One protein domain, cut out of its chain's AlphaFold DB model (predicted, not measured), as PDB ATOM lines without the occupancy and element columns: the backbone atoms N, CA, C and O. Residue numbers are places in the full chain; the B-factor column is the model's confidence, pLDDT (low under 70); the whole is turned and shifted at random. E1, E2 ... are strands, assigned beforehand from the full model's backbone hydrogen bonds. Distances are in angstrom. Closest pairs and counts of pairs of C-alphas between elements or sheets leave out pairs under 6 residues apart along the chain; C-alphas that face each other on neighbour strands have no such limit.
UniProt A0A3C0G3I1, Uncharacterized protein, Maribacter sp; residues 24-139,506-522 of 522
ATOM      1  N   VAL A  24     -34.009 -33.816  31.877       57.97
ATOM      2  CA  VAL A  24     -34.348 -32.908  32.971       57.97
ATOM      3  C   VAL A  24     -35.691 -32.259  32.662       57.97
ATOM      4  O   VAL A  24     -35.854 -31.607  31.630       57.97
ATOM      5  N   ARG A  25     -36.645 -32.427  33.582       61.06
ATOM      6  CA  ARG A  25     -37.819 -31.556  33.691       61.06
ATOM      7  C   ARG A  25     -37.431 -30.374  34.568       61.06
ATOM      8  O   ARG A  25     -36.894 -30.581  35.656       61.06
ATOM      9  N   SER A  26     -37.653 -29.153  34.088       62.41
ATOM     10  CA  SER A  26     -37.465 -27.962  34.922       62.41
ATOM     11  C   SER A  26     -38.773 -27.660  35.641       62.41
ATOM     12  O   SER A  26     -39.773 -27.310  35.021       62.41
ATOM     13  N   GLU A  27     -38.752 -27.840  36.957       70.94
ATOM     14  CA  GLU A  27     -39.834 -27.463  37.861       70.94
ATOM     15  C   GLU A  27     -39.319 -26.327  38.741       70.94
ATOM     16  O   GLU A  27     -38.316 -26.482  39.440       70.94
ATOM     17  N   LEU A  28     -39.991 -25.180  38.695       72.69
ATOM     18  CA  LEU A  28     -39.798 -24.104  39.654       72.69
ATOM     19  C   LEU A  28     -41.032 -24.068  40.544       72.69
ATOM     20  O   LEU A  28     -42.138 -23.837  40.067       72.69
ATOM     21  N   ARG A  29     -40.826 -24.312  41.835       77.69
ATOM     22  CA  ARG A  29     -41.886 -24.260  42.837       77.69
ATOM     23  C   ARG A  29     -41.640 -23.070  43.740       77.69
ATOM     24  O   ARG A  29     -40.583 -22.985  44.365       77.69
ATOM     25  N   ILE A  30     -42.596 -22.155  43.785       78.12
ATOM     26  CA  ILE A  30     -42.525 -20.950  44.609       78.12
ATOM     27  C   ILE A  30     -43.650 -21.041  45.633       78.12
ATOM     28  O   ILE A  30     -44.805 -21.192  45.253       78.12
ATOM     29  N   SER A  31     -43.319 -20.954  46.920       80.75
ATOM     30  CA  SER A  31     -44.341 -20.711  47.941       80.75
ATOM     31  C   SER A  31     -44.794 -19.266  47.806       80.75
ATOM     32  O   SER A  31     -43.961 -18.358  47.884       80.75
ATOM     33  N   ASP A  32     -46.087 -19.044  47.613       79.12
ATOM     34  CA  ASP A  32     -46.649 -17.709  47.751       79.12
ATOM     35  C   ASP A  32     -46.725 -17.303  49.236       79.12
ATOM     36  O   ASP A  32     -46.476 -18.102  50.150       79.12
ATOM     37  N   GLY A  33     -47.021 -16.024  49.477       71.19
ATOM     38  CA  GLY A  33     -47.136 -15.458  50.824       71.19
ATOM     39  C   GLY A  33     -48.370 -15.921  51.607       71.19
ATOM     40  O   GLY A  33     -48.496 -15.565  52.777       71.19
ATOM     41  N   GLU A  34     -49.259 -16.703  50.991       78.88
ATOM     42  CA  GLU A  34     -50.494 -17.235  51.578       78.88
ATOM     43  C   GLU A  34     -50.401 -18.749  51.857       78.88
ATOM     44  O   GLU A  34     -51.343 -19.354  52.369       78.88
ATOM     45  N   GLY A  35     -49.243 -19.363  51.585       74.12
ATOM     46  CA  GLY A  35     -48.997 -20.793  51.785       74.12
ATOM     47  C   GLY A  35     -49.454 -21.679  50.621       74.12
ATOM     48  O   GLY A  35     -49.406 -22.906  50.743       74.12
ATOM     49  N   GLY A  36     -49.878 -21.087  49.504       77.94
ATOM     50  CA  GLY A  36     -50.078 -21.763  48.228       77.94
ATOM     51  C   GLY A  36     -48.754 -22.015  47.503       77.94
ATOM     52  O   GLY A  36     -47.737 -21.360  47.742       77.94
ATOM     53  N   MET A  37     -48.749 -23.012  46.619       80.69
ATOM     54  CA  MET A  37     -47.600 -23.334  45.773       80.69
ATOM     55  C   MET A  37     -47.892 -22.902  44.340       80.69
ATOM     56  O   MET A  37     -48.864 -23.349  43.734       80.69
ATOM     57  N   ILE A  38     -47.021 -22.065  43.788       78.50
ATOM     58  CA  ILE A  38     -46.972 -21.770  42.360       78.50
ATOM     59  C   ILE A  38     -46.008 -22.775  41.731       78.50
ATOM     60  O   ILE A  38     -44.788 -22.662  41.886       78.50
ATOM     61  N   ASP A  39     -46.568 -23.755  41.024       78.75
ATOM     62  CA  ASP A  39     -45.810 -24.757  40.278       78.75
ATOM     63  C   ASP A  39     -45.665 -24.326  38.813       78.75
ATOM     64  O   ASP A  39     -46.600 -24.388  38.015       78.75
ATOM     65  N   LEU A  40     -44.460 -23.901  38.442       75.56
ATOM     66  CA  LEU A  40     -44.083 -23.584  37.069       75.56
ATOM     67  C   LEU A  40     -43.338 -24.784  36.487       75.56
ATOM     68  O   LEU A  40     -42.162 -25.015  36.781       75.56
ATOM     69  N   ILE A  41     -44.039 -25.566  35.670       70.81
ATOM     70  CA  ILE A  41     -43.510 -26.793  35.074       70.81
ATOM     71  C   ILE A  41     -43.235 -26.545  33.599       70.81
ATOM     72  O   ILE A  41     -44.150 -26.307  32.810       70.81
ATOM     73  N   ASN A  42     -41.971 -26.660  33.203       66.38
ATOM     74  CA  ASN A  42     -41.639 -26.729  31.792       66.38
ATOM     75  C   ASN A  42     -41.958 -28.133  31.269       66.38
ATOM     76  O   ASN A  42     -41.372 -29.125  31.708       66.38
ATOM     77  N   GLN A  43     -42.885 -28.213  30.319       66.69
ATOM     78  CA  GLN A  43     -43.281 -29.477  29.703       66.69
ATOM     79  C   GLN A  43     -42.249 -29.993  28.688       66.69
ATOM     80  O   GLN A  43     -42.310 -31.158  28.292       66.69
ATOM     81  N   LYS A  44     -41.277 -29.160  28.282       67.31
ATOM     82  CA  LYS A  44     -40.184 -29.580  27.404       67.31
ATOM     83  C   LYS A  44     -39.136 -30.370  28.177       67.31
ATOM     84  O   LYS A  44     -38.656 -29.965  29.235       67.31
ATOM     85  N   ASN A  45     -38.747 -31.489  27.582       70.44
ATOM     86  CA  ASN A  45     -37.657 -32.326  28.056       70.44
ATOM     87  C   ASN A  45     -36.341 -31.821  27.462       70.44
ATOM     88  O   ASN A  45     -36.199 -31.755  26.243       70.44
ATOM     89  N   TYR A  46     -35.378 -31.510  28.324       74.69
ATOM     90  CA  TYR A  46     -34.037 -31.120  27.906       74.69
ATOM     91  C   TYR A  46     -33.013 -32.170  28.303       74.69
ATOM     92  O   TYR A  46     -33.168 -32.835  29.328       74.69
ATOM     93  N   THR A  47     -31.933 -32.267  27.532       81.12
ATOM     94  CA  THR A  47     -30.760 -33.047  27.936       81.12
ATOM     95  C   THR A  47     -29.661 -32.103  28.400       81.12
ATOM     96  O   THR A  47     -29.326 -31.160  27.686       81.12
ATOM     97  N   GLU A  48     -29.098 -32.333  29.588       83.25
ATOM     98  CA  GLU A  48     -27.908 -31.596  30.036       83.25
ATOM     99  C   GLU A  48     -26.752 -31.851  29.057       83.25
ATOM    100  O   GLU A  48     -26.358 -32.997  28.840       83.25
ATOM    101  N   SER A  49     -26.231 -30.782  28.452       81.50
ATOM    102  CA  SER A  49     -25.142 -30.851  27.474       81.50
ATOM    103  C   SER A  49     -23.787 -30.486  28.079       81.50
ATOM    104  O   SER A  49     -22.767 -31.039  27.669       81.50
ATOM    105  N   ASN A  50     -23.765 -29.580  29.059       83.50
ATOM    106  CA  ASN A  50     -22.563 -29.193  29.791       83.50
ATOM    107  C   ASN A  50     -22.923 -28.656  31.185       83.50
ATOM    108  O   ASN A  50     -23.953 -28.004  31.354       83.50
ATOM    109  N   SER A  51     -22.044 -28.868  32.164       88.06
ATOM    110  CA  SER A  51     -22.138 -28.289  33.505       88.06
ATOM    111  C   SER A  51     -20.737 -27.968  34.027       88.06
ATOM    112  O   SER A  51     -20.002 -28.870  34.431       88.06
ATOM    113  N   SER A  52     -20.406 -26.681  34.116       88.81
ATOM    114  CA  SER A  52     -19.071 -26.207  34.500       88.81
ATOM    115  C   SER A  52     -19.124 -25.207  35.650       88.81
ATOM    116  O   SER A  52     -20.080 -24.443  35.779       88.81
ATOM    117  N   ASN A  53     -18.081 -25.213  36.485       91.50
ATOM    118  CA  ASN A  53     -17.865 -24.212  37.529       91.50
ATOM    119  C   ASN A  53     -16.712 -23.293  37.129       91.50
ATOM    120  O   ASN A  53     -15.693 -23.766  36.630       91.50
ATOM    121  N   TYR A  54     -16.863 -22.012  37.429       92.12
ATOM    122  CA  TYR A  54     -15.915 -20.954  37.125       92.12
ATOM    123  C   TYR A  54     -15.674 -20.121  38.377       92.12
ATOM    124  O   TYR A  54     -16.598 -19.905  39.164       92.12
ATOM    125  N   PHE A  55     -14.440 -19.663  38.544       94.00
ATOM    126  CA  PHE A  55     -14.053 -18.733  39.598       94.00
ATOM    127  C   PHE A  55     -13.737 -17.388  38.961       94.00
ATOM    128  O   PHE A  55     -13.107 -17.350  37.905       94.00
ATOM    129  N   VAL A  56     -14.214 -16.315  39.580       94.12
ATOM    130  CA  VAL A  56     -14.047 -14.950  39.079       94.12
ATOM    131  C   VAL A  56     -13.574 -14.037  40.195       94.12
ATOM    132  O   VAL A  56     -14.086 -14.110  41.313       94.12
ATOM    133  N   ASP A  57     -12.615 -13.180  39.882       94.38
ATOM    134  CA  ASP A  57     -12.079 -12.186  40.806       94.38
ATOM    135  C   ASP A  57     -12.891 -10.879  40.746       94.38
ATOM    136  O   ASP A  57     -13.936 -10.799  40.097       94.38
ATOM    137  N   ASN A  58     -12.433  -9.850  41.460       94.94
ATOM    138  CA  ASN A  58     -13.044  -8.517  41.492       94.94
ATOM    139  C   ASN A  58     -12.487  -7.562  40.416       94.94
ATOM    140  O   ASN A  58     -12.578  -6.350  40.576       94.94
ATOM    141  N   SER A  59     -11.894  -8.071  39.332       92.19
ATOM    142  CA  SER A  59     -11.359  -7.218  38.265       92.19
ATOM    143  C   SER A  59     -12.413  -6.252  37.704       92.19
ATOM    144  O   SER A  59     -13.604  -6.560  37.626       92.19
ATOM    145  N   ASP A  60     -11.971  -5.067  37.270       85.38
ATOM    146  CA  ASP A  60     -12.835  -4.089  36.598       85.38
ATOM    147  C   ASP A  60     -13.372  -4.600  35.255       85.38
ATOM    148  O   ASP A  60     -14.450  -4.200  34.821       85.38
ATOM    149  N   SER A  61     -12.640  -5.509  34.607       89.31
ATOM    150  CA  SER A  61     -13.099  -6.193  33.396       89.31
ATOM    151  C   SER A  61     -13.800  -7.495  33.760       89.31
ATOM    152  O   SER A  61     -13.231  -8.323  34.473       89.31
ATOM    153  N   LEU A  62     -15.011  -7.705  33.238       90.69
ATOM    154  CA  LEU A  62     -15.713  -8.969  33.433       90.69
ATOM    155  C   LEU A  62     -14.946 -10.108  32.749       90.69
ATOM    156  O   LEU A  62     -14.399  -9.962  31.655       90.69
ATOM    157  N   THR A  63     -14.927 -11.268  33.398       91.88
ATOM    158  CA  THR A  63     -14.349 -12.488  32.833       91.88
ATOM    159  C   THR A  63     -15.400 -13.199  31.990       91.88
ATOM    160  O   THR A  63     -16.475 -13.523  32.497       91.88
ATOM    161  N   THR A  64     -15.102 -13.501  30.723       91.56
ATOM    162  CA  THR A  64     -15.987 -14.319  29.883       91.56
ATOM    163  C   THR A  64     -16.052 -15.755  30.411       91.56
ATOM    164  O   THR A  64     -15.058 -16.477  30.439       91.56
ATOM    165  N   ILE A  65     -17.248 -16.183  30.810       89.56
ATOM    166  CA  ILE A  65     -17.517 -17.492  31.419       89.56
ATOM    167  C   ILE A  65     -17.936 -18.505  30.360       89.56
ATOM    168  O   ILE A  65     -17.485 -19.650  30.353       89.56
ATOM    169  N   ALA A  66     -18.810 -18.074  29.454       87.94
ATOM    170  CA  ALA A  66     -19.339 -18.895  28.381       87.94
ATOM    171  C   ALA A  66     -19.478 -18.048  27.120       87.94
ATOM    172  O   ALA A  66     -20.213 -17.068  27.131       87.94
ATOM    173  N   GLY A  67     -18.790 -18.434  26.043       87.38
ATOM    174  CA  GLY A  67     -19.002 -17.881  24.705       87.38
ATOM    175  C   GLY A  67     -19.779 -18.868  23.841       87.38
ATOM    176  O   GLY A  67     -19.428 -20.052  23.793       87.38
ATOM    177  N   PHE A  68     -20.823 -18.398  23.160       85.88
ATOM    178  CA  PHE A  68     -21.677 -19.239  22.329       85.88
ATOM    179  C   PHE A  68     -21.276 -19.157  20.859       85.88
ATOM    180  O   PHE A  68     -21.126 -18.074  20.296       85.88
ATOM    181  N   SER A  69     -21.097 -20.318  20.225       81.19
ATOM    182  CA  SER A  69     -20.696 -20.397  18.821       81.19
ATOM    183  C   SER A  69     -21.246 -21.637  18.116       81.19
ATOM    184  O   SER A  69     -21.093 -22.760  18.596       81.19
ATOM    185  N   ASN A  70     -21.833 -21.459  16.928       73.38
ATOM    186  CA  ASN A  70     -22.138 -22.546  15.994       73.38
ATOM    187  C   ASN A  70     -20.862 -23.167  15.383       73.38
ATOM    188  O   ASN A  70     -20.916 -24.278  14.862       73.38
ATOM    189  N   VAL A  71     -19.718 -22.474  15.448       66.50
ATOM    190  CA  VAL A  71     -18.414 -22.969  14.989       66.50
ATOM    191  C   VAL A  71     -17.649 -23.537  16.182       66.50
ATOM    192  O   VAL A  71     -17.356 -22.807  17.131       66.50
ATOM    193  N   LYS A  72     -17.280 -24.822  16.125       56.25
ATOM    194  CA  LYS A  72     -16.361 -25.445  17.092       56.25
ATOM    195  C   LYS A  72     -14.933 -24.951  16.835       56.25
ATOM    196  O   LYS A  72     -14.166 -25.641  16.172       56.25
ATOM    197  N   SER A  73     -14.584 -23.751  17.291       49.62
ATOM    198  CA  SER A  73     -13.262 -23.170  17.013       49.62
ATOM    199  C   SER A  73     -12.290 -23.203  18.196       49.62
ATOM    200  O   SER A  73     -11.092 -23.080  17.964       49.62
ATOM    201  N   THR A  74     -12.733 -23.423  19.444       50.34
ATOM    202  CA  THR A  74     -11.837 -23.510  20.620       50.34
ATOM    203  C   THR A  74     -12.412 -24.379  21.749       50.34
ATOM    204  O   THR A  74     -13.605 -24.671  21.782       50.34
ATOM    205  N   SER A  75     -11.570 -24.779  22.708       50.78
ATOM    206  CA  SER A  75     -11.941 -25.552  23.908       50.78
ATOM    207  C   SER A  75     -12.889 -24.823  24.881       50.78
ATOM    208  O   SER A  75     -13.334 -25.436  25.848       50.78
ATOM    209  N   SER A  76     -13.218 -23.549  24.633       54.75
ATOM    210  CA  SER A  76     -14.091 -22.704  25.463       54.75
ATOM    211  C   SER A  76     -15.411 -22.289  24.792       54.75
ATOM    212  O   SER A  76     -16.262 -21.703  25.459       54.75
ATOM    213  N   SER A  77     -15.613 -22.577  23.499       66.31
ATOM    214  CA  SER A  77     -16.864 -22.252  22.798       66.31
ATOM    215  C   SER A  77     -17.936 -23.320  23.028       66.31
ATOM    216  O   SER A  77     -17.705 -24.497  22.740       66.31
ATOM    217  N   ILE A  78     -19.117 -22.910  23.494       75.62
ATOM    218  CA  ILE A  78     -20.273 -23.785  23.719       75.62
ATOM    219  C   ILE A  78     -21.247 -23.622  22.544       75.62
ATOM    220  O   ILE A  78     -21.524 -22.505  22.109       75.62
ATOM    221  N   SER A  79     -21.781 -24.720  22.005       79.31
ATOM    222  CA  SER A  79     -22.837 -24.629  20.987       79.31
ATOM    223  C   SER A  79     -24.081 -23.938  21.561       79.31
ATOM    224  O   SER A  79     -24.404 -24.210  22.717       79.31
ATOM    225  N   PRO A  80     -24.789 -23.082  20.795       81.12
ATOM    226  CA  PRO A  80     -25.976 -22.381  21.279       81.12
ATOM    227  C   PRO A  80     -26.975 -23.362  21.902       81.12
ATOM    228  O   PRO A  80     -27.489 -24.236  21.195       81.12
ATOM    229  N   PRO A  81     -27.206 -23.285  23.219       84.12
ATOM    230  CA  PRO A  81     -28.038 -24.259  23.902       84.12
ATOM    231  C   PRO A  81     -29.518 -23.935  23.712       84.12
ATOM    232  O   PRO A  81     -29.881 -22.823  23.359       84.12
ATOM    233  N   LYS A  82     -30.410 -24.890  23.968       83.62
ATOM    234  CA  LYS A  82     -31.853 -24.612  23.987       83.62
ATOM    235  C   LYS A  82     -32.301 -23.940  25.283       83.62
ATOM    236  O   LYS A  82     -33.319 -23.264  25.278       83.62
ATOM    237  N   ALA A  83     -31.556 -24.127  26.371       85.94
ATOM    238  CA  ALA A  83     -31.777 -23.449  27.642       85.94
ATOM    239  C   ALA A  83     -30.468 -23.322  28.439       85.94
ATOM    240  O   ALA A  83     -29.517 -24.080  28.215       85.94
ATOM    241  N   ILE A  84     -30.419 -22.377  29.383       89.62
ATOM    242  CA  ILE A  84     -29.237 -22.088  30.209       89.62
ATOM    243  C   ILE A  84     -29.657 -21.864  31.659       89.62
ATOM    244  O   ILE A  84     -30.597 -21.120  31.923       89.62
ATOM    245  N   VAL A  85     -28.920 -22.448  32.603       90.69
ATOM    246  CA  VAL A  85     -28.950 -22.056  34.019       90.69
ATOM    247  C   VAL A  85     -27.647 -21.353  34.374       90.69
ATOM    248  O   VAL A  85     -26.563 -21.892  34.148       90.69
ATOM    249  N   VAL A  86     -27.771 -20.172  34.975       93.62
ATOM    250  CA  VAL A  86     -26.671 -19.398  35.558       93.62
ATOM    251  C   VAL A  86     -26.874 -19.378  37.062       93.62
ATOM    252  O   VAL A  86     -27.817 -18.755  37.534       93.62
ATOM    253  N   HIS A  87     -26.031 -20.076  37.819       94.94
ATOM    254  CA  HIS A  87     -26.178 -20.234  39.266       94.94
ATOM    255  C   HIS A  87     -24.941 -19.714  39.997       94.94
ATOM    256  O   HIS A  87     -23.833 -20.211  39.787       94.94
ATOM    257  N   ASN A  88     -25.121 -18.748  40.897       96.19
ATOM    258  CA  ASN A  88     -24.062 -18.351  41.814       96.19
ATOM    259  C   ASN A  88     -23.950 -19.403  42.924       96.19
ATOM    260  O   ASN A  88     -24.742 -19.423  43.856       96.19
ATOM    261  N   SER A  89     -22.947 -20.271  42.818       94.75
ATOM    262  CA  SER A  89     -22.663 -21.325  43.802       94.75
ATOM    263  C   SER A  89     -21.586 -20.921  44.817       94.75
ATOM    264  O   SER A  89     -21.043 -21.773  45.524       94.75
ATOM    265  N   GLY A  90     -21.211 -19.639  44.819       93.62
ATOM    266  CA  GLY A  90     -20.212 -19.046  45.696       93.62
ATOM    267  C   GLY A  90     -20.811 -18.392  46.935       93.62
ATOM    268  O   GLY A  90     -22.002 -18.493  47.214       93.62
ATOM    269  N   LEU A  91     -19.946 -17.718  47.693       95.31
ATOM    270  CA  LEU A  91     -20.292 -17.087  48.973       95.31
ATOM    271  C   LEU A  91     -20.612 -15.594  48.853       95.31
ATOM    272  O   LEU A  91     -21.146 -15.009  49.791       95.31
ATOM    273  N   VAL A  92     -20.264 -14.972  47.724       96.81
ATOM    274  CA  VAL A  92     -20.374 -13.524  47.513       96.81
ATOM    275  C   VAL A  92     -21.234 -13.198  46.294       96.81
ATOM    276  O   VAL A  92     -21.333 -14.031  45.386       96.81
ATOM    277  N   PRO A  93     -21.882 -12.019  46.258       97.25
ATOM    278  CA  PRO A  93     -22.611 -11.575  45.080       97.25
ATOM    279  C   PRO A  93     -21.699 -11.487  43.854       97.25
ATOM    280  O   PRO A  93     -20.532 -11.099  43.951       97.25
ATOM    281  N   LEU A  94     -22.260 -11.834  42.701       97.38
ATOM    282  CA  LEU A  94     -21.615 -11.719  41.399       97.38
ATOM    283  C   LEU A  94     -22.298 -10.621  40.589       97.38
ATOM    284  O   LEU A  94     -23.524 -10.525  40.615       97.38
ATOM    285  N   GLU A  95     -21.533  -9.842  39.835       97.25
ATOM    286  CA  GLU A  95     -22.078  -9.136  38.675       97.25
ATOM    287  C   GLU A  95     -22.035 -10.088  37.485       97.25
ATOM    288  O   GLU A  95     -21.003 -10.708  37.225       97.25
ATOM    289  N   ILE A  96     -23.168 -10.224  36.802       96.44
ATOM    290  CA  ILE A  96     -23.331 -11.029  35.596       96.44
ATOM    291  C   ILE A  96     -23.626 -10.083  34.440       96.44
ATOM    292  O   ILE A  96     -24.583  -9.313  34.510       96.44
ATOM    293  N   GLY A  97     -22.831 -10.185  33.380       95.00
ATOM    294  CA  GLY A  97     -23.032  -9.489  32.119       95.00
ATOM    295  C   GLY A  97     -23.499 -10.449  31.033       95.00
ATOM    296  O   GLY A  97     -22.889 -11.492  30.798       95.00
ATOM    297  N   LEU A  98     -24.590 -10.102  30.360       94.25
ATOM    298  CA  LEU A  98     -25.019 -10.740  29.122       94.25
ATOM    299  C   LEU A  98     -24.560  -9.880  27.953       94.25
ATOM    300  O   LEU A  98     -24.974  -8.726  27.839       94.25
ATOM    301  N   VAL A  99     -23.748 -10.457  27.071       92.81
ATOM    302  CA  VAL A  99     -23.367  -9.821  25.808       92.81
ATOM    303  C   VAL A  99     -24.330 -10.304  24.737       92.81
ATOM    304  O   VAL A  99     -24.414 -11.502  24.461       92.81
ATOM    305  N   ILE A 100     -25.073  -9.382  24.139       91.94
ATOM    306  CA  ILE A 100     -26.148  -9.673  23.185       91.94
ATOM    307  C   ILE A 100     -25.907  -8.932  21.866       91.94
ATOM    308  O   ILE A 100     -25.243  -7.893  21.855       91.94
ATOM    309  N   PRO A 101     -26.411  -9.444  20.734       89.88
ATOM    310  CA  PRO A 101     -26.386  -8.682  19.496       89.88
ATOM    311  C   PRO A 101     -27.306  -7.462  19.612       89.88
ATOM    312  O   PRO A 101     -28.373  -7.546  20.228       89.88
ATOM    313  N   ASN A 102     -26.883  -6.345  19.023       88.75
ATOM    314  CA  ASN A 102     -27.708  -5.152  18.871       88.75
ATOM    315  C   ASN A 102     -28.075  -4.989  17.397       88.75
ATOM    316  O   ASN A 102     -27.214  -5.160  16.535       88.75
ATOM    317  N   TYR A 103     -29.337  -4.687  17.118       87.06
ATOM    318  CA  TYR A 103     -29.860  -4.521  15.766       87.06
ATOM    319  C   TYR A 103     -30.329  -3.097  15.517       87.06
ATOM    320  O   TYR A 103     -30.876  -2.437  16.409       87.06
ATOM    321  N   ASP A 104     -30.153  -2.653  14.278       82.12
ATOM    322  CA  ASP A 104     -30.791  -1.441  13.802       82.12
ATOM    323  C   ASP A 104     -32.291  -1.700  13.627       82.12
ATOM    324  O   ASP A 104     -32.712  -2.639  12.951       82.12
ATOM    325  N   SER A 105     -33.106  -0.862  14.256       76.56
ATOM    326  CA  SER A 105     -34.560  -0.894  14.124       76.56
ATOM    327  C   SER A 105     -35.076  -0.417  12.758       76.56
ATOM    328  O   SER A 105     -36.275  -0.536  12.508       76.56
ATOM    329  N   SER A 106     -34.211   0.135  11.897       70.75
ATOM    330  CA  SER A 106     -34.581   0.749  10.614       70.75
ATOM    331  C   SER A 106     -34.077   0.030   9.356       70.75
ATOM    332  O   SER A 106     -34.704   0.182   8.309       70.75
ATOM    333  N   ASP A 107     -32.999  -0.757   9.446       64.56
ATOM    334  CA  ASP A 107     -32.376  -1.437   8.291       64.56
ATOM    335  C   ASP A 107     -32.084  -2.924   8.556       64.56
ATOM    336  O   ASP A 107     -31.297  -3.556   7.861       64.56
ATOM    337  N   GLU A 108     -32.692  -3.497   9.603       65.94
ATOM    338  CA  GLU A 108     -32.622  -4.926   9.955       65.94
ATOM    339  C   GLU A 108     -31.204  -5.510  10.154       65.94
ATOM    340  O   GLU A 108     -31.036  -6.703  10.403       65.94
ATOM    341  N   GLY A 109     -30.158  -4.694  10.067       74.88
ATOM    342  CA  GLY A 109     -28.767  -5.105  10.167       74.88
ATOM    343  C   GLY A 109     -28.279  -5.183  11.609       74.88
ATOM    344  O   GLY A 109     -28.801  -4.520  12.510       74.88
ATOM    345  N   LEU A 110     -27.226  -5.975  11.829       78.31
ATOM    346  CA  LEU A 110     -26.471  -5.893  13.076       78.31
ATOM    347  C   LEU A 110     -25.840  -4.509  13.184       78.31
ATOM    348  O   LEU A 110     -25.094  -4.083  12.301       78.31
ATOM    349  N   GLU A 111     -26.059  -3.848  14.310       75.31
ATOM    350  CA  GLU A 111     -25.230  -2.712  14.651       75.31
ATOM    351  C   GLU A 111     -23.802  -3.196  14.910       75.31
ATOM    352  O   GLU A 111     -23.566  -4.245  15.514       75.31
ATOM    353  N   GLY A 112     -22.812  -2.404  14.497       72.81
ATOM    354  CA  GLY A 112     -21.392  -2.720  14.691       72.81
ATOM    355  C   GLY A 112     -20.938  -2.796  16.159       72.81
ATOM    356  O   GLY A 112     -19.743  -2.935  16.416       72.81
ATOM    357  N   THR A 113     -21.858  -2.695  17.125       83.00
ATOM    358  CA  THR A 113     -21.593  -2.767  18.566       83.00
ATOM    359  C   THR A 113     -22.542  -3.753  19.248       83.00
ATOM    360  O   THR A 113     -23.704  -3.876  18.875       83.00
ATOM    361  N   ASN A 114     -22.044  -4.479  20.254       88.94
ATOM    362  CA  ASN A 114     -22.871  -5.393  21.045       88.94
ATOM    363  C   ASN A 114     -23.679  -4.621  22.099       88.94
ATOM    364  O   ASN A 114     -23.211  -3.618  22.638       88.94
ATOM    365  N   GLY A 115     -24.848  -5.151  22.450       89.12
ATOM    366  CA  GLY A 115     -25.595  -4.739  23.632       89.12
ATOM    367  C   GLY A 115     -25.104  -5.465  24.886       89.12
ATOM    368  O   GLY A 115     -24.599  -6.589  24.815       89.12
ATOM    369  N   PHE A 116     -25.290  -4.831  26.044       91.12
ATOM    370  CA  PHE A 116     -24.897  -5.379  27.341       91.12
ATOM    371  C   PHE A 116     -26.046  -5.265  28.339       91.12
ATOM    372  O   PHE A 116     -26.623  -4.191  28.509       91.12
ATOM    373  N   VAL A 117     -26.351  -6.364  29.029       93.25
ATOM    374  CA  VAL A 117     -27.302  -6.381  30.147       93.25
ATOM    375  C   VAL A 117     -26.571  -6.879  31.383       93.25
ATOM    376  O   VAL A 117     -26.161  -8.035  31.423       93.25
ATOM    377  N   ASN A 118     -26.426  -6.018  32.390       94.12
ATOM    378  CA  ASN A 118     -25.771  -6.366  33.649       94.12
ATOM    379  C   ASN A 118     -26.795  -6.504  34.775       94.12
ATOM    380  O   ASN A 118     -27.715  -5.694  34.896       94.12
ATOM    381  N   PHE A 119     -26.619  -7.512  35.620       95.38
ATOM    382  CA  PHE A 119     -27.407  -7.691  36.835       95.38
ATOM    383  C   PHE A 119     -26.582  -8.352  37.938       95.38
ATOM    384  O   PHE A 119     -25.583  -9.025  37.687       95.38
ATOM    385  N   MET A 120     -27.017  -8.175  39.183       96.19
ATOM    386  CA  MET A 120     -26.383  -8.804  40.337       96.19
ATOM    387  C   MET A 120     -27.038 -10.152  40.644       96.19
ATOM    388  O   MET A 120     -28.257 -10.240  40.783       96.19
ATOM    389  N   LEU A 121     -26.224 -11.193  40.809       96.69
ATOM    390  CA  LEU A 121     -26.658 -12.523  41.219       96.69
ATOM    391  C   LEU A 121     -26.147 -12.834  42.630       96.69
ATOM    392  O   LEU A 121     -24.952 -13.038  42.850       96.69
ATOM    393  N   MET A 122     -27.066 -12.874  43.595       97.50
ATOM    394  CA  MET A 122     -26.751 -13.155  45.000       97.50
ATOM    395  C   MET A 122     -26.282 -14.607  45.213       97.50
ATOM    396  O   MET A 122     -26.581 -15.472  44.385       97.50
ATOM    397  N   PRO A 123     -25.561 -14.904  46.311       95.31
ATOM    398  CA  PRO A 123     -25.167 -16.269  46.659       95.31
ATOM    399  C   PRO A 123     -26.352 -17.244  46.660       95.31
ATOM    400  O   PRO A 123     -27.407 -16.939  47.211       95.31
ATOM    401  N   ASN A 124     -26.168 -18.424  46.066       90.81
ATOM    402  CA  ASN A 124     -27.174 -19.484  45.900       90.81
ATOM    403  C   ASN A 124     -28.418 -19.101  45.075       90.81
ATOM    404  O   ASN A 124     -29.396 -19.849  45.060       90.81
ATOM    405  N   HIS A 125     -28.406 -17.963  44.375       93.44
ATOM    406  CA  HIS A 125     -29.462 -17.598  43.430       93.44
ATOM    407  C   HIS A 125     -29.103 -18.047  42.012       93.44
ATOM    408  O   HIS A 125     -27.927 -18.172  41.652       93.44
ATOM    409  N   PHE A 126     -30.125 -18.251  41.180       92.00
ATOM    410  CA  PHE A 126     -29.948 -18.632  39.785       92.00
ATOM    411  C   PHE A 126     -30.907 -17.900  38.843       92.00
ATOM    412  O   PHE A 126     -32.005 -17.516  39.236       92.00
ATOM    413  N   TYR A 127     -30.494 -17.775  37.583       90.50
ATOM    414  CA  TYR A 127     -31.364 -17.452  36.455       90.50
ATOM    415  C   TYR A 127     -31.517 -18.669  35.554       90.50
ATOM    416  O   TYR A 127     -30.551 -19.396  35.307       90.50
ATOM    417  N   PHE A 128     -32.731 -18.867  35.045       86.75
ATOM    418  CA  PHE A 128     -33.035 -19.885  34.052       86.75
ATOM    419  C   PHE A 128     -33.559 -19.233  32.774       86.75
ATOM    420  O   PHE A 128     -34.643 -18.654  32.758       86.75
ATOM    421  N   PHE A 129     -32.786 -19.349  31.699       87.19
ATOM    422  CA  PHE A 129     -33.145 -18.873  30.372       87.19
ATOM    423  C   PHE A 129     -33.691 -20.048  29.562       87.19
ATOM    424  O   PHE A 129     -32.929 -20.918  29.141       87.19
ATOM    425  N   GLN A 130     -35.010 -20.082  29.350       79.06
ATOM    426  CA  GLN A 130     -35.683 -21.128  28.558       79.06
ATOM    427  C   GLN A 130     -35.473 -20.985  27.045       79.06
ATOM    428  O   GLN A 130     -35.742 -21.922  26.298       79.06
ATOM    429  N   SER A 131     -35.002 -19.816  26.609       83.81
ATOM    430  CA  SER A 131     -34.549 -19.531  25.253       83.81
ATOM    431  C   SER A 131     -33.406 -18.520  25.340       83.81
ATOM    432  O   SER A 131     -33.597 -17.461  25.941       83.81
ATOM    433  N   PRO A 132     -32.222 -18.799  24.770       85.75
ATOM    434  CA  PRO A 132     -31.143 -17.820  24.715       85.75
ATOM    435  C   PRO A 132     -31.261 -16.848  23.533       85.75
ATOM    436  O   PRO A 132     -30.327 -16.083  23.296       85.75
ATOM    437  N   ARG A 133     -32.392 -16.833  22.806       87.00
ATOM    438  CA  ARG A 133     -32.701 -15.785  21.819       87.00
ATOM    439  C   ARG A 133     -32.994 -14.469  22.526       87.00
ATOM    440  O   ARG A 133     -34.136 -14.150  22.838       87.00
ATOM    441  N   ILE A 134     -31.924 -13.744  22.815       87.81
ATOM    442  CA  ILE A 134     -31.942 -12.447  23.474       87.81
ATOM    443  C   ILE A 134     -31.118 -11.512  22.599       87.81
ATOM    444  O   ILE A 134     -29.979 -11.828  22.257       87.81
ATOM    445  N   LEU A 135     -31.710 -10.382  22.235       88.75
ATOM    446  CA  LEU A 135     -31.098  -9.332  21.433       88.75
ATOM    447  C   LEU A 135     -31.636  -7.974  21.876       88.75
ATOM    448  O   LEU A 135     -32.636  -7.904  22.595       88.75
ATOM    449  N   ALA A 136     -30.963  -6.917  21.449       89.38
ATOM    450  CA  ALA A 136     -31.401  -5.544  21.632       89.38
ATOM    451  C   ALA A 136     -31.663  -4.877  20.279       89.38
ATOM    452  O   ALA A 136     -31.160  -5.321  19.244       89.38
ATOM    453  N   TYR A 137     -32.451  -3.807  20.326       87.81
ATOM    454  CA  TYR A 137     -32.620  -2.863  19.231       87.81
ATOM    455  C   TYR A 137     -32.125  -1.488  19.675       87.81
ATOM    456  O   TYR A 137     -32.256  -1.118  20.843       87.81
ATOM    457  N   ASN A 138     -31.616  -0.710  18.726       86.31
ATOM    458  CA  ASN A 138     -31.166   0.666  18.941       86.31
ATOM    459  C   ASN A 138     -32.302   1.684  19.198       86.31
ATOM    460  O   ASN A 138     -32.032   2.868  19.404       86.31
ATOM    461  N   ALA A 139     -33.563   1.243  19.211       84.88
ATOM    462  CA  ALA A 139     -34.739   2.067  19.461       84.88
ATOM    463  C   ALA A 139     -35.781   1.337  20.326       84.88
ATOM    464  O   ALA A 139     -35.675   0.146  20.614       84.88
ATOM    465  N   ARG A 506     -17.982 -11.095  37.216       95.75
ATOM    466  CA  ARG A 506     -16.961 -10.768  38.216       95.75
ATOM    467  C   ARG A 506     -17.517 -10.877  39.631       95.75
ATOM    468  O   ARG A 506     -18.728 -10.802  39.850       95.75
ATOM    469  N   SER A 507     -16.627 -11.045  40.597       96.06
ATOM    470  CA  SER A 507     -16.947 -10.930  42.014       96.06
ATOM    471  C   SER A 507     -17.225  -9.475  42.368       96.06
ATOM    472  O   SER A 507     -16.455  -8.585  42.019       96.06
ATOM    473  N   MET A 508     -18.283  -9.229  43.139       95.12
ATOM    474  CA  MET A 508     -18.524  -7.917  43.752       95.12
ATOM    475  C   MET A 508     -17.719  -7.718  45.045       95.12
ATOM    476  O   MET A 508     -17.877  -6.702  45.721       95.12
ATOM    477  N   ASN A 509     -16.893  -8.695  45.432       95.00
ATOM    478  CA  ASN A 509     -16.109  -8.669  46.657       95.00
ATOM    479  C   ASN A 509     -14.609  -8.619  46.357       95.00
ATOM    480  O   ASN A 509     -14.058  -9.539  45.766       95.00
ATOM    481  N   GLU A 510     -13.939  -7.588  46.863       92.62
ATOM    482  CA  GLU A 510     -12.504  -7.342  46.663       92.62
ATOM    483  C   GLU A 510     -11.581  -8.414  47.283       92.62
ATOM    484  O   GLU A 510     -10.394  -8.475  46.974       92.62
ATOM    485  N   LYS A 511     -12.080  -9.224  48.224       93.56
ATOM    486  CA  LYS A 511     -11.273 -10.168  49.020       93.56
ATOM    487  C   LYS A 511     -11.624 -11.631  48.787       93.56
ATOM    488  O   LYS A 511     -10.912 -12.499  49.284       93.56
ATOM    489  N   VAL A 512     -12.726 -11.907  48.099       94.69
ATOM    490  CA  VAL A 512     -13.246 -13.261  47.920       94.69
ATOM    491  C   VAL A 512     -13.635 -13.448  46.465       94.69
ATOM    492  O   VAL A 512     -14.515 -12.749  45.959       94.69
ATOM    493  N   ASP A 513     -13.017 -14.435  45.824       95.56
ATOM    494  CA  ASP A 513     -13.413 -14.854  44.487       95.56
ATOM    495  C   ASP A 513     -14.844 -15.393  44.509       95.56
ATOM    496  O   ASP A 513     -15.269 -16.148  45.393       95.56
ATOM    497  N   GLY A 514     -15.601 -15.004  43.499       95.31
ATOM    498  CA  GLY A 514     -16.928 -15.522  43.254       95.31
ATOM    499  C   GLY A 514     -16.874 -16.877  42.551       95.31
ATOM    500  O   GLY A 514     -15.888 -17.217  41.896       95.31
ATOM    501  N   LYS A 515     -17.950 -17.663  42.662       96.38
ATOM    502  CA  LYS A 515     -18.052 -18.976  42.010       96.38
ATOM    503  C   LYS A 515     -19.362 -19.113  41.245       96.38
ATOM    504  O   LYS A 515     -20.435 -19.218  41.838       96.38
ATOM    505  N   LEU A 516     -19.268 -19.202  39.926       94.62
ATOM    506  CA  LEU A 516     -20.413 -19.330  39.032       94.62
ATOM    507  C   LEU A 516     -20.489 -20.736  38.442       94.62
ATOM    508  O   LEU A 516     -19.494 -21.278  37.967       94.62
ATOM    509  N   ARG A 517     -21.682 -21.323  38.439       93.75
ATOM    510  CA  ARG A 517     -21.986 -22.569  37.742       93.75
ATOM    511  C   ARG A 517     -22.869 -22.269  36.536       93.75
ATOM    512  O   ARG A 517     -23.944 -21.697  36.696       93.75
ATOM    513  N   ILE A 518     -22.432 -22.702  35.357       91.19
ATOM    514  CA  ILE A 518     -23.227 -22.669  34.126       91.19
ATOM    515  C   ILE A 518     -23.649 -24.092  33.788       91.19
ATOM    516  O   ILE A 518     -22.808 -24.992  33.753       91.19
ATOM    517  N   VAL A 519     -24.940 -24.284  33.527       88.94
ATOM    518  CA  VAL A 519     -25.481 -25.530  32.975       88.94
ATOM    519  C   VAL A 519     -26.187 -25.211  31.668       88.94
ATOM    520  O   VAL A 519     -27.030 -24.314  31.624       88.94
ATOM    521  N   THR A 520     -25.850 -25.932  30.606       88.06
ATOM    522  CA  THR A 520     -26.477 -25.775  29.295       88.06
ATOM    523  C   THR A 520     -27.237 -27.025  28.898       88.06
ATOM    524  O   THR A 520     -26.886 -28.138  29.292       88.06
ATOM    525  N   TYR A 521     -28.263 -26.824  28.082       85.06
ATOM    526  CA  TYR A 521     -29.187 -27.871  27.677       85.06
ATOM    527  C   TYR A 521     -29.313 -27.955  26.155       85.06
ATOM    528  O   TYR A 521     -29.295 -26.926  25.478       85.06
ATOM    529  N   SER A 522     -29.464 -29.165  25.620       79.50
ATOM    530  CA  SER A 522     -29.715 -29.454  24.195       79.50
ATOM    531  C   SER A 522     -31.081 -30.069  23.944       79.50
ATOM    532  O   SER A 522     -31.594 -30.753  24.861       79.50
TER     533      SER A 522
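What this domain is: This is residues 24 to 139 and 506 to 522 of the 522 residues of an uncharacterized protein of Maribacter sp (UniProt A0A3C0G3I1). A four-strand sheet, E3, E9, E5 and E8, and a long two-strand hairpin, E6 and E7, form an open wedge: they come together near residues 88, 94, 121 and 514 and spread from there, with E4 at one side of the gap. A second, small hairpin, E1 and E2, is set off from this body as an arm, its strand centres the farthest from the mean of the C-alphas. The printed part has 133 residues, with nine named strands, E1 to E9 in order along the chain, and no named helix; the class is all strand, and each sheet is antiparallel. It is only just compact, close to loose, with a radius of gyration of the C-alphas of 16.8 A and spans of 50 by 41 by 33 A.

Where its parts are: In the largest sheet, E3 is residues 46 to 56, 28.0 A long, E9 residues 514 to 521, 23.4 A, E5 residues 83 to 88, 16.9 A, and E8 residues 126 to 129, 9.9 A. E3 bends by 55 degrees at residue 49. E6, residues 94 to 103, measures 27.9 A; E7, residues 110 to 121, measures 28.9 A and bends by 71 degrees at residue 113. E4 is residues 63 to 68, 14.5 A. E1, residues 27 to 31, is 12.9 A long and begins at C-alpha 27 (-39.834, -27.463, 37.861); E2 is residues 37 to 41, 12.0 A. E9 ends at C-alpha 521 (-29.187, -27.871, 27.677).

How they stand to each other: The largest sheet runs E3, E9, E5, E8, with E3 and E8 as edge strands. E3 and E9 are antiparallel at 163 degrees, with N 54 and O 516 2.8 A apart; E9 and E5 have N 85 and O 519 at 2.8 A, and E5 and E8 have N 86 and O 127 at 2.9 A. In the hairpin of E6 and E7, N 96 and O 119 are 2.8 A apart. The closest C-alphas of E5 and E7 are those of Asn 88 and Leu 121, 6.4 A; those of E6 and E9 are Leu 94 and Gly 514, 6.3 A. E4 pairs with no named strand; E4 and E6 are near each other, and the closest C-alphas of E4 and E9, those of Ala 66 and Ile 518, are 7.9 A apart. E1 and E2 form a hairpin, with N 30 and O 38 at 2.9 A; E1 is apart from E3 to E9.

The domain as a whole: The C-alphas of Glu 34 and Ser 73, the two farthest apart, are 51.1 A apart. Residues 140 to 505 are not printed, and C-alphas 139 and 506 are 28.9 A apart across the cut. The link from E4 to E5, residues 69 to 82, is long. The mean pLDDT of the printed part is 84.2; residues 24 to 26, 42 to 44, 71 to 77 and 107 to 108 are under 70.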